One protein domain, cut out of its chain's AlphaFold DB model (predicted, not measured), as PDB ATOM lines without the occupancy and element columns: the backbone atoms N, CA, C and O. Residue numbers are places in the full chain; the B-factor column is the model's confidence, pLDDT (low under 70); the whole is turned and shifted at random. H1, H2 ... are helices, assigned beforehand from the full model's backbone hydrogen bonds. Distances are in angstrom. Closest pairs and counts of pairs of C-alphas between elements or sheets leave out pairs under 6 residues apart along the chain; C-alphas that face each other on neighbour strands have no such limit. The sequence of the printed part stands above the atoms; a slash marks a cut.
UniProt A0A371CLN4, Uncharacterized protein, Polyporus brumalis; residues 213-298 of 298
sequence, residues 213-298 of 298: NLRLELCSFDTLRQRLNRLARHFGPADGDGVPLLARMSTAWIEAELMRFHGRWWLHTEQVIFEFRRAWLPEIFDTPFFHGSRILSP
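This is residues 213 to 298 of the 298 residues of an uncharacterized protein of Polyporus brumalis (UniProt A0A371CLN4). Three helices, H1, H3 and H4, cross one another steeply in a compact triangle, and the short helix H2 packs on H1 and H4. Short H5 follows at the far end of H4, and residues 286 to 298 form a long tail with no named element. The printed part has 86 residues with five named helices, H1 to H5 in chain order, and no named strand; the class is all helix. The whole is compact and rounded, with a radius of gyration of the C-alphas of 12.9 A and spans of 36 by 27 by 27 A.

H1 is residues 221 to 235, 21.2 A long, from C-alpha 221 at (113.360, 158.913, 111.139). H2 is residues 245 to 248, 5.6 A. H3, residues 251 to 262, and H4, residues 269 to 280, each measure 16.6 A. H5, residues 282 to 285, measures 5.1 A and ends at C-alpha 285, (106.156, 143.115, 121.779).

H1 touches H4 at a steep tilt of 64 degrees, the same way; the closest C-alphas, of Arg 225 and Val 272, are 6.0 A apart. Residues 227 to 231 of H1 touch residues 258 to 261 of H3, about perpendicular at 88 degrees, closest at the C-alphas of Leu 228 and Leu 258, 6.8 A. H2 touches H4, closest at the C-alphas of Ala 247 and Arg 277, 5.2 A. H5 is close to H4 but not clearly touching, and apart from H1. In H1, H3 and H4 every O i to N i+4 pair is within hydrogen-bond range; H2 and H5 are too short for one.

The C-alphas of Asn 213 and Gly 240, the two farthest apart, are 37.9 A apart. The printed part has no cut, and no link is long. Residues 238 to 240 and 283 to 298 are under pLDDT 70.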
ATOM      1  N   ASN A 213     113.079 174.290 126.811       89.12
ATOM      2  CA  ASN A 213     113.801 175.428 126.236       89.12
ATOM      3  C   ASN A 213     114.776 175.010 125.110       89.12
ATOM      4  O   ASN A 213     115.858 175.573 124.936       89.12
ATOM      5  N   LEU A 214     114.405 173.972 124.352       89.94
ATOM      6  CA  LEU A 214     115.208 173.428 123.259       89.94
ATOM      7  C   LEU A 214     114.588 173.790 121.919       89.94
ATOM      8  O   LEU A 214     113.368 173.815 121.761       89.94
ATOM      9  N   ARG A 215     115.446 174.028 120.928       87.31
ATOM     10  CA  ARG A 215     114.998 174.271 119.561       87.31
ATOM     11  C   ARG A 215     114.421 172.991 118.966       87.31
ATOM     12  O   ARG A 215     115.073 171.944 119.020       87.31
ATOM     13  N   LEU A 216     113.251 173.115 118.347       84.94
ATOM     14  CA  LEU A 216     112.697 172.078 117.488       84.94
ATOM     15  C   LEU A 216     113.610 171.857 116.274       84.94
ATOM     16  O   LEU A 216     113.991 172.799 115.578       84.94
ATOM     17  N   GLU A 217     113.935 170.602 115.994       83.19
ATOM     18  CA  GLU A 217     114.638 170.205 114.781       83.19
ATOM     19  C   GLU A 217     113.774 169.262 113.948       83.19
ATOM     20  O   GLU A 217     113.253 168.264 114.441       83.19
ATOM     21  N   LEU A 218     113.678 169.554 112.652       76.00
ATOM     22  CA  LEU A 218     113.080 168.647 111.682       76.00
ATOM     23  C   LEU A 218     114.168 167.722 111.146       76.00
ATOM     24  O   LEU A 218     115.139 168.183 110.549       76.00
ATOM     25  N   CYS A 219     114.026 166.420 111.372       72.44
ATOM     26  CA  CYS A 219     114.930 165.424 110.808       72.44
ATOM     27  C   CYS A 219     114.173 164.146 110.437       72.44
ATOM     28  O   CYS A 219     113.075 163.895 110.937       72.44
ATOM     29  N   SER A 220     114.759 163.354 109.537       70.38
ATOM     30  CA  SER A 220     114.192 162.064 109.145       70.38
ATOM     31  C   SER A 220     114.212 161.061 110.297       70.38
ATOM     32  O   SER A 220     115.059 161.148 111.197       70.38
ATOM     33  N   PHE A 221     113.342 160.051 110.219       72.81
ATOM     34  CA  PHE A 221     113.360 158.913 111.139       72.81
ATOM     35  C   PHE A 221     114.741 158.304 111.267       72.81
ATOM     36  O   PHE A 221     115.234 158.118 112.372       72.81
ATOM     37  N   ASP A 222     115.385 158.038 110.133       73.38
ATOM     38  CA  ASP A 222     116.698 157.415 110.104       73.38
ATOM     39  C   ASP A 222     117.740 158.252 110.825       73.38
ATOM     40  O   ASP A 222     118.571 157.706 111.548       73.38
ATOM     41  N   THR A 223     117.670 159.575 110.688       82.06
ATOM     42  CA  THR A 223     118.569 160.479 111.404       82.06
ATOM     43  C   THR A 223     118.343 160.380 112.911       82.06
ATOM     44  O   THR A 223     119.307 160.222 113.665       82.06
ATOM     45  N   LEU A 224     117.088 160.424 113.365       83.31
ATOM     46  CA  LEU A 224     116.758 160.338 114.789       83.31
ATOM     47  C   LEU A 224     117.068 158.947 115.368       83.31
ATOM     48  O   LEU A 224     117.654 158.837 116.443       83.31
ATOM     49  N   ARG A 225     116.801 157.882 114.609       85.75
ATOM     50  CA  ARG A 225     117.155 156.493 114.925       85.75
ATOM     51  C   ARG A 225     118.664 156.306 115.025       85.75
ATOM     52  O   ARG A 225     119.150 155.668 115.954       85.75
ATOM     53  N   GLN A 226     119.438 156.875 114.102       87.06
ATOM     54  CA  GLN A 226     120.899 156.851 114.176       87.06
ATOM     55  C   GLN A 226     121.412 157.580 115.419       87.06
ATOM     56  O   GLN A 226     122.357 157.105 116.044       87.06
ATOM     57  N   ARG A 227     120.805 158.712 115.788       91.25
ATOM     58  CA  ARG A 227     121.139 159.444 117.019       91.25
ATOM     59  C   ARG A 227     120.826 158.619 118.263       91.25
ATOM     60  O   ARG A 227     121.711 158.456 119.097       91.25
ATOM     61  N   LEU A 228     119.652 157.992 118.321       91.56
ATOM     62  CA  LEU A 228     119.295 157.080 119.405       91.56
ATOM     63  C   LEU A 228     120.257 155.884 119.495       91.56
ATOM     64  O   LEU A 228     120.725 155.545 120.575       91.56
ATOM     65  N   ASN A 229     120.644 155.291 118.365       90.31
ATOM     66  CA  ASN A 229     121.630 154.209 118.341       90.31
ATOM     67  C   ASN A 229     123.024 154.662 118.808       90.31
ATOM     68  O   ASN A 229     123.736 153.895 119.455       90.31
ATOM     69  N   ARG A 230     123.440 155.898 118.499       90.75
ATOM     70  CA  ARG A 230     124.683 156.468 119.048       90.75
ATOM     71  C   ARG A 230     124.580 156.650 120.559       90.75
ATOM     72  O   ARG A 230     125.536 156.318 121.252       90.75
ATOM     73  N   LEU A 231     123.428 157.106 121.052       91.62
ATOM     74  CA  LEU A 231     123.159 157.204 122.484       91.62
ATOM     75  C   LEU A 231     123.240 155.826 123.153       91.62
ATOM     76  O   LEU A 231     123.944 155.663 124.142       91.62
ATOM     77  N   ALA A 232     122.620 154.802 122.564       90.25
ATOM     78  CA  ALA A 232     122.670 153.433 123.076       90.25
ATOM     79  C   ALA A 232     124.109 152.897 123.176       90.25
ATOM     80  O   ALA A 232     124.483 152.306 124.184       90.25
ATOM     81  N   ARG A 233     124.945 153.160 122.161       88.06
ATOM     82  CA  ARG A 233     126.372 152.790 122.184       88.06
ATOM     83  C   ARG A 233     127.159 153.514 123.274       88.06
ATOM     84  O   ARG A 233     128.115 152.941 123.781       88.06
ATOM     85  N   HIS A 234     126.784 154.747 123.611       88.31
ATOM     86  CA  HIS A 234     127.435 155.512 124.674       88.31
ATOM     87  C   HIS A 234     127.212 154.885 126.059       88.31
ATOM     88  O   HIS A 234     128.142 154.849 126.857       88.31
ATOM     89  N   PHE A 235     126.014 154.351 126.317       85.56
ATOM     90  CA  PHE A 235     125.673 153.704 127.590       85.56
ATOM     91  C   PHE A 235     126.045 152.217 127.662       85.56
ATOM     92  O   PHE A 235     126.150 151.674 128.757       85.56
ATOM     93  N   GLY A 236     126.277 151.567 126.519       76.75
ATOM     94  CA  GLY A 236     126.633 150.150 126.461       76.75
ATOM     95  C   GLY A 236     125.460 149.198 126.762       76.75
ATOM     96  O   GLY A 236     124.316 149.629 126.956       76.75
ATOM     97  N   PRO A 237     125.708 147.877 126.728       78.50
ATOM     98  CA  PRO A 237     124.711 146.874 127.091       78.50
ATOM     99  C   PRO A 237     124.420 146.879 128.597       78.50
ATOM    100  O   PRO A 237     125.279 147.239 129.400       78.50
ATOM    101  N   ALA A 238     123.216 146.445 128.973       65.25
ATOM    102  CA  ALA A 238     122.983 145.909 130.308       65.25
ATOM    103  C   ALA A 238     123.668 144.535 130.389       65.25
ATOM    104  O   ALA A 238     123.723 143.812 129.394       65.25
ATOM    105  N   ASP A 239     124.250 144.206 131.535       65.88
ATOM    106  CA  ASP A 239     125.121 143.043 131.710       65.88
ATOM    107  C   ASP A 239     124.594 141.733 131.082       65.88
ATOM    108  O   ASP A 239     123.441 141.348 131.257       65.88
ATOM    109  N   GLY A 240     125.489 140.995 130.415       61.38
ATOM    110  CA  GLY A 240     125.363 139.549 130.180       61.38
ATOM    111  C   GLY A 240     124.500 139.062 129.007       61.38
ATOM    112  O   GLY A 240     124.755 137.956 128.541       61.38
ATOM    113  N   ASP A 241     123.546 139.846 128.492       75.38
ATOM    114  CA  ASP A 241     122.618 139.392 127.429       75.38
ATOM    115  C   ASP A 241     122.661 140.197 126.118       75.38
ATOM    116  O   ASP A 241     121.969 139.870 125.155       75.38
ATOM    117  N   GLY A 242     123.518 141.217 126.044       75.94
ATOM    118  CA  GLY A 242     123.736 141.994 124.821       75.94
ATOM    119  C   GLY A 242     122.626 142.997 124.493       75.94
ATOM    120  O   GLY A 242     122.735 143.694 123.483       75.94
ATOM    121  N   VAL A 243     121.600 143.130 125.342       81.75
ATOM    122  CA  VAL A 243     120.552 144.148 125.192       81.75
ATOM    123  C   VAL A 243     121.091 145.509 125.655       81.75
ATOM    124  O   VAL A 243     121.584 145.619 126.781       81.75
ATOM    125  N   PRO A 244     120.976 146.587 124.854       84.50
ATOM    126  CA  PRO A 244     121.361 147.930 125.276       84.50
ATOM    127  C   PRO A 244     120.664 148.339 126.575       84.50
ATOM    128  O   PRO A 244     119.441 148.227 126.674       84.50
ATOM    129  N   LEU A 245     121.407 148.899 127.538       85.50
ATOM    130  CA  LEU A 245     120.828 149.421 128.785       85.50
ATOM    131  C   LEU A 245     119.688 150.401 128.491       85.50
ATOM    132  O   LEU A 245     118.637 150.379 129.131       85.50
ATOM    133  N   LEU A 246     119.884 151.207 127.447       87.38
ATOM    134  CA  LEU A 246     118.914 152.177 126.973       87.38
ATOM    135  C   LEU A 246     117.558 151.550 126.618       87.38
ATOM    136  O   LEU A 246     116.538 152.171 126.875       87.38
ATOM    137  N   ALA A 247     117.514 150.322 126.087       86.50
ATOM    138  CA  ALA A 247     116.252 149.670 125.719       86.50
ATOM    139  C   ALA A 247     115.369 149.371 126.945       86.50
ATOM    140  O   ALA A 247     114.148 149.294 126.820       86.50
ATOM    141  N   ARG A 248     115.979 149.262 128.133       84.69
ATOM    142  CA  ARG A 248     115.309 148.965 129.408       84.69
ATOM    143  C   ARG A 248     114.885 150.205 130.190       84.69
ATOM    144  O   ARG A 248     114.114 150.080 131.134       84.69
ATOM    145  N   MET A 249     115.400 151.379 129.832       85.06
ATOM    146  CA  MET A 249     115.038 152.639 130.485       85.06
ATOM    147  C   MET A 249     113.621 153.060 130.101       85.06
ATOM    148  O   MET A 249     113.124 152.651 129.052       85.06
ATOM    149  N   SER A 250     112.976 153.906 130.908       82.75
ATOM    150  CA  SER A 250     111.656 154.470 130.591       82.75
ATOM    151  C   SER A 250     111.717 155.413 129.379       82.75
ATOM    152  O   SER A 250     112.775 155.949 129.054       82.75
ATOM    153  N   THR A 251     110.593 155.618 128.672       83.19
ATOM    154  CA  THR A 251     110.566 156.491 127.474       83.19
ATOM    155  C   THR A 251     111.014 157.899 127.840       83.19
ATOM    156  O   THR A 251     111.977 158.384 127.261       83.19
ATOM    157  N   ALA A 252     110.427 158.474 128.891       82.62
ATOM    158  CA  ALA A 252     110.774 159.805 129.380       82.62
ATOM    159  C   ALA A 252     112.271 159.959 129.707       82.62
ATOM    160  O   ALA A 252     112.855 161.005 129.430       82.62
ATOM    161  N   TRP A 253     112.912 158.923 130.263       89.06
ATOM    162  CA  TRP A 253     114.350 158.966 130.539       89.06
ATOM    163  C   TRP A 253     115.168 159.018 129.248       89.06
ATOM    164  O   TRP A 253     116.050 159.862 129.108       89.06
ATOM    165  N   ILE A 254     114.856 158.146 128.283       89.88
ATOM    166  CA  ILE A 254     115.563 158.096 126.996       89.88
ATOM    167  C   ILE A 254     115.367 159.403 126.229       89.88
ATOM    168  O   ILE A 254     116.322 159.917 125.652       89.88
ATOM    169  N   GLU A 255     114.156 159.960 126.239       89.81
ATOM    170  CA  GLU A 255     113.856 161.249 125.618       89.81
ATOM    171  C   GLU A 255     114.665 162.378 126.239       89.81
ATOM    172  O   GLU A 255     115.352 163.104 125.519       89.81
ATOM    173  N   ALA A 256     114.632 162.498 127.568       89.56
ATOM    174  CA  ALA A 256     115.379 163.519 128.287       89.56
ATOM    175  C   ALA A 256     116.882 163.415 127.997       89.56
ATOM    176  O   ALA A 256     117.541 164.425 127.742       89.56
ATOM    177  N   GLU A 257     117.422 162.198 127.977       93.19
ATOM    178  CA  GLU A 257     118.836 161.961 127.719       93.19
ATOM    179  C   GLU A 257     119.212 162.240 126.255       93.19
ATOM    180  O   GLU A 257     120.227 162.883 125.993       93.19
ATOM    181  N   LEU A 258     118.368 161.859 125.291       92.50
ATOM    182  CA  LEU A 258     118.573 162.169 123.875       92.50
ATOM    183  C   LEU A 258     118.541 163.682 123.619       92.50
ATOM    184  O   LEU A 258     119.401 164.215 122.912       92.50
ATOM    185  N   MET A 259     117.577 164.379 124.224       92.75
ATOM    186  CA  MET A 259     117.452 165.834 124.164       92.75
ATOM    187  C   MET A 259     118.660 166.526 124.799       92.75
ATOM    188  O   MET A 259     119.216 167.457 124.213       92.75
ATOM    189  N   ARG A 260     119.122 166.042 125.960       91.94
ATOM    190  CA  ARG A 260     120.315 166.551 126.653       91.94
ATOM    191  C   ARG A 260     121.584 166.351 125.829       91.94
ATOM    192  O   ARG A 260     122.383 167.276 125.716       91.94
ATOM    193  N   PHE A 261     121.763 165.171 125.238       91.81
ATOM    194  CA  PHE A 261     122.969 164.810 124.492       91.81
ATOM    195  C   PHE A 261     123.136 165.619 123.196       91.81
ATOM    196  O   PHE A 261     124.253 165.926 122.784       91.81
ATOM    197  N   HIS A 262     122.031 165.986 122.547       90.75
ATOM    198  CA  HIS A 262     122.047 166.664 121.246       90.75
ATOM    199  C   HIS A 262     121.600 168.133 121.286       90.75
ATOM    200  O   HIS A 262     121.772 168.838 120.290       90.75
ATOM    201  N   GLY A 263     121.031 168.611 122.395       90.50
ATOM    202  CA  GLY A 263     120.580 169.997 122.555       90.50
ATOM    203  C   GLY A 263     119.452 170.389 121.595       90.50
ATOM    204  O   GLY A 263     119.428 171.515 121.081       90.50
ATOM    205  N   ARG A 264     118.557 169.446 121.289       90.88
ATOM    206  CA  ARG A 264     117.466 169.590 120.316       90.88
ATOM    207  C   ARG A 264     116.227 168.845 120.789       90.88
ATOM    208  O   ARG A 264     116.336 167.884 121.542       90.88
ATOM    209  N   TRP A 265     115.069 169.313 120.341       89.56
ATOM    210  CA  TRP A 265     113.780 168.683 120.595       89.56
ATOM    211  C   TRP A 265     113.201 168.141 119.288       89.56
ATOM    212  O   TRP A 265     113.309 168.797 118.249       89.56
ATOM    213  N   TRP A 266     112.577 166.965 119.339       86.25
ATOM    214  CA  TRP A 266     111.936 166.347 118.180       86.25
ATOM    215  C   TRP A 266     110.552 165.838 118.528       86.25
ATOM    216  O   TRP A 266     110.314 165.283 119.599       86.25
ATOM    217  N   LEU A 267     109.688 165.927 117.530       74.56
ATOM    218  CA  LEU A 267     108.299 165.517 117.597       74.56
ATOM    219  C   LEU A 267     108.097 163.991 117.623       74.56
ATOM    220  O   LEU A 267     106.991 163.513 117.788       74.56
ATOM    221  N   HIS A 268     109.123 163.180 117.384       71.19
ATOM    222  CA  HIS A 268     108.932 161.737 117.150       71.19
ATOM    223  C   HIS A 268     109.826 160.868 118.018       71.19
ATOM    224  O   HIS A 268     110.129 159.729 117.661       71.19
ATOM    225  N   THR A 269     110.272 161.413 119.146       78.75
ATOM    226  CA  THR A 269     111.220 160.715 120.007       78.75
ATOM    227  C   THR A 269     110.596 159.443 120.584       78.75
ATOM    228  O   THR A 269     111.203 158.381 120.465       78.75
ATOM    229  N   GLU A 270     109.344 159.498 121.051       78.19
ATOM    230  CA  GLU A 270     108.592 158.329 121.535       78.19
ATOM    231  C   GLU A 270     108.492 157.193 120.506       78.19
ATOM    232  O   GLU A 270     108.790 156.044 120.830       78.19
ATOM    233  N   GLN A 271     108.152 157.499 119.246       73.81
ATOM    234  CA  GLN A 271     108.054 156.481 118.191       73.81
ATOM    235  C   GLN A 271     109.417 155.845 117.891       73.81
ATOM    236  O   GLN A 271     109.523 154.635 117.722       73.81
ATOM    237  N   VAL A 272     110.484 156.645 117.826       78.94
ATOM    238  CA  VAL A 272     111.839 156.126 117.575       78.94
ATOM    239  C   VAL A 272     112.305 155.234 118.720       78.94
ATOM    240  O   VAL A 272     112.963 154.222 118.481       78.94
ATOM    241  N   ILE A 273     111.944 155.582 119.954       84.38
ATOM    242  CA  ILE A 273     112.211 154.768 121.139       84.38
ATOM    243  C   ILE A 273     111.420 153.462 121.095       84.38
ATOM    244  O   ILE A 273     111.986 152.413 121.400       84.38
ATOM    245  N   PHE A 274     110.144 153.515 120.708       77.75
ATOM    246  CA  PHE A 274     109.308 152.330 120.530       77.75
ATOM    247  C   PHE A 274     109.953 151.352 119.543       77.75
ATOM    248  O   PHE A 274     110.219 150.209 119.908       77.75
ATOM    249  N   GLU A 275     110.325 151.826 118.352       75.00
ATOM    250  CA  GLU A 275     110.962 150.997 117.321       75.00
ATOM    251  C   GLU A 275     112.315 150.436 117.751       75.00
ATOM    252  O   GLU A 275     112.648 149.275 117.506       75.00
ATOM    253  N   PHE A 276     113.104 151.255 118.441       84.31
ATOM    254  CA  PHE A 276     114.361 150.811 119.017       84.31
ATOM    255  C   PHE A 276     114.143 149.684 120.030       84.31
ATOM    256  O   PHE A 276     114.840 148.675 119.973       84.31
ATOM    257  N   ARG A 277     113.162 149.808 120.929       82.69
ATOM    258  CA  ARG A 277     112.843 148.739 121.879       82.69
ATOM    259  C   ARG A 277     112.316 147.495 121.180       82.69
ATOM    260  O   ARG A 277     112.748 146.410 121.547       82.69
ATOM    261  N   ARG A 278     111.462 147.635 120.165       77.81
ATOM    262  CA  ARG A 278     110.925 146.506 119.391       77.81
ATOM    263  C   ARG A 278     112.036 145.661 118.770       77.81
ATOM    264  O   ARG A 278     111.986 144.439 118.831       77.81
ATOM    265  N   ALA A 279     113.090 146.306 118.271       81.31
ATOM    266  CA  ALA A 279     114.250 145.620 117.707       81.31
ATOM    267  C   ALA A 279     115.124 144.883 118.746       81.31
ATOM    268  O   ALA A 279     115.786 143.909 118.394       81.31
ATOM    269  N   TRP A 280     115.163 145.348 119.999       82.81
ATOM    270  CA  TRP A 280     116.064 144.820 121.038       82.81
ATOM    271  C   TRP A 280     115.377 143.962 122.104       82.81
ATOM    272  O   TRP A 280     116.052 143.214 122.805       82.81
ATOM    273  N   LEU A 281     114.060 144.081 122.248       80.62
ATOM    274  CA  LEU A 281     113.242 143.400 123.251       80.62
ATOM    275  C   LEU A 281     111.982 142.783 122.610       80.62
ATOM    276  O   LEU A 281     110.889 143.003 123.132       80.62
ATOM    277  N   PRO A 282     112.097 142.031 121.493       72.00
ATOM    278  CA  PRO A 282     110.945 141.591 120.694       72.00
ATOM    279  C   PRO A 282     109.923 140.791 121.507       72.00
ATOM    280  O   PRO A 282     108.728 140.969 121.327       72.00
ATOM    281  N   GLU A 283     110.369 140.021 122.500       68.94
ATOM    282  CA  GLU A 283     109.513 139.209 123.376       68.94
ATOM    283  C   GLU A 283     108.474 140.031 124.165       68.94
ATOM    284  O   GLU A 283     107.376 139.548 124.453       68.94
ATOM    285  N   ILE A 284     108.790 141.291 124.491       63.44
ATOM    286  CA  ILE A 284     107.836 142.200 125.145       63.44
ATOM    287  C   ILE A 284     106.734 142.598 124.148       63.44
ATOM    288  O   ILE A 284     105.608 142.865 124.549       63.44
ATOM    289  N   PHE A 285     107.056 142.665 122.850       57.72
ATOM    290  CA  PHE A 285     106.156 143.115 121.779       57.72
ATOM    291  C   PHE A 285     105.392 141.958 121.125       57.72
ATOM    292  O   PHE A 285     104.299 142.171 120.609       57.72
ATOM    293  N   ASP A 286     105.924 140.738 121.208       45.34
ATOM    294  CA  ASP A 286     105.302 139.499 120.721       45.34
ATOM    295  C   ASP A 286     104.282 138.910 121.714       45.34
ATOM    296  O   ASP A 286     103.589 137.932 121.419       45.34
ATOM    297  N   THR A 287     104.149 139.515 122.896       39.72
ATOM    298  CA  THR A 287     103.020 139.275 123.794       39.72
ATOM    299  C   THR A 287     101.930 140.318 123.529       39.72
ATOM    300  O   THR A 287     102.247 141.477 123.277       39.72
ATOM    301  N   PRO A 288     100.633 139.963 123.597       39.66
ATOM    302  CA  PRO A 288      99.526 140.892 123.341       39.66
ATOM    303  C   PRO A 288      99.360 141.984 124.426       39.66
ATOM    304  O   PRO A 288      98.246 142.386 124.729       39.66
ATOM    305  N   PHE A 289     100.443 142.474 125.036       41.88
ATOM    306  CA  PHE A 289     100.440 143.409 126.158       41.88
ATOM    307  C   PHE A 289     101.582 144.423 126.049       41.88
ATOM    308  O   PHE A 289     102.540 144.375 126.818       41.88
ATOM    309  N   PHE A 290     101.460 145.412 125.163       41.06
ATOM    310  CA  PHE A 290     102.298 146.604 125.284       41.06
ATOM    311  C   PHE A 290     101.650 147.631 126.212       41.06
ATOM    312  O   PHE A 290     100.931 148.537 125.798       41.06
ATOM    313  N   HIS A 291     101.914 147.481 127.511       39.91
ATOM    314  CA  HIS A 291     101.649 148.523 128.496       39.91
ATOM    315  C   HIS A 291     102.606 149.697 128.259       39.91
ATOM    316  O   HIS A 291     103.738 149.701 128.747       39.91
ATOM    317  N   GLY A 292     102.133 150.728 127.559       37.94
ATOM    318  CA  GLY A 292     102.843 151.986 127.299       37.94
ATOM    319  C   GLY A 292     103.204 152.828 128.534       37.94
ATOM    320  O   GLY A 292     103.304 154.045 128.425       37.94
ATOM    321  N   SER A 293     103.387 152.256 129.730       35.84
ATOM    322  CA  SER A 293     103.722 153.046 130.928       35.84
ATOM    323  C   SER A 293     104.502 152.329 132.038       35.84
ATOM    324  O   SER A 293     104.733 152.940 133.078       35.84
ATOM    325  N   ARG A 294     104.934 151.068 131.886       37.47
ATOM    326  CA  ARG A 294     105.693 150.390 132.958       37.47
ATOM    327  C   ARG A 294     106.807 149.496 132.430       37.47
ATOM    328  O   ARG A 294     106.657 148.284 132.374       37.47
ATOM    329  N   ILE A 295     107.963 150.095 132.156       32.84
ATOM    330  CA  ILE A 295     109.242 149.395 132.321       32.84
ATOM    331  C   ILE A 295     110.123 150.266 133.223       32.84
ATOM    332  O   ILE A 295     110.548 151.351 132.834       32.84
ATOM    333  N   LEU A 296     110.244 149.768 134.460       32.53
ATOM    334  CA  LEU A 296     111.138 150.106 135.574       32.53
ATOM    335  C   LEU A 296     111.467 151.599 135.784       32.53
ATOM    336  O   LEU A 296     112.409 152.134 135.205       32.53
ATOM    337  N   SER A 297     110.761 152.231 136.725       24.66
ATOM    338  CA  SER A 297     111.402 153.222 137.604       24.66
ATOM    339  C   SER A 297     112.009 152.480 138.803       24.66
ATOM    340  O   SER A 297     111.396 151.498 139.237       24.66
ATOM    341  N   PRO A 298     113.167 152.909 139.338       31.83
ATOM    342  CA  PRO A 298     113.536 152.558 140.705       31.83
ATOM    343  C   PRO A 298     112.503 153.082 141.711       31.83
ATOM    344  O   PRO A 298     111.846 154.110 141.414       31.83
TER     345      PRO A 298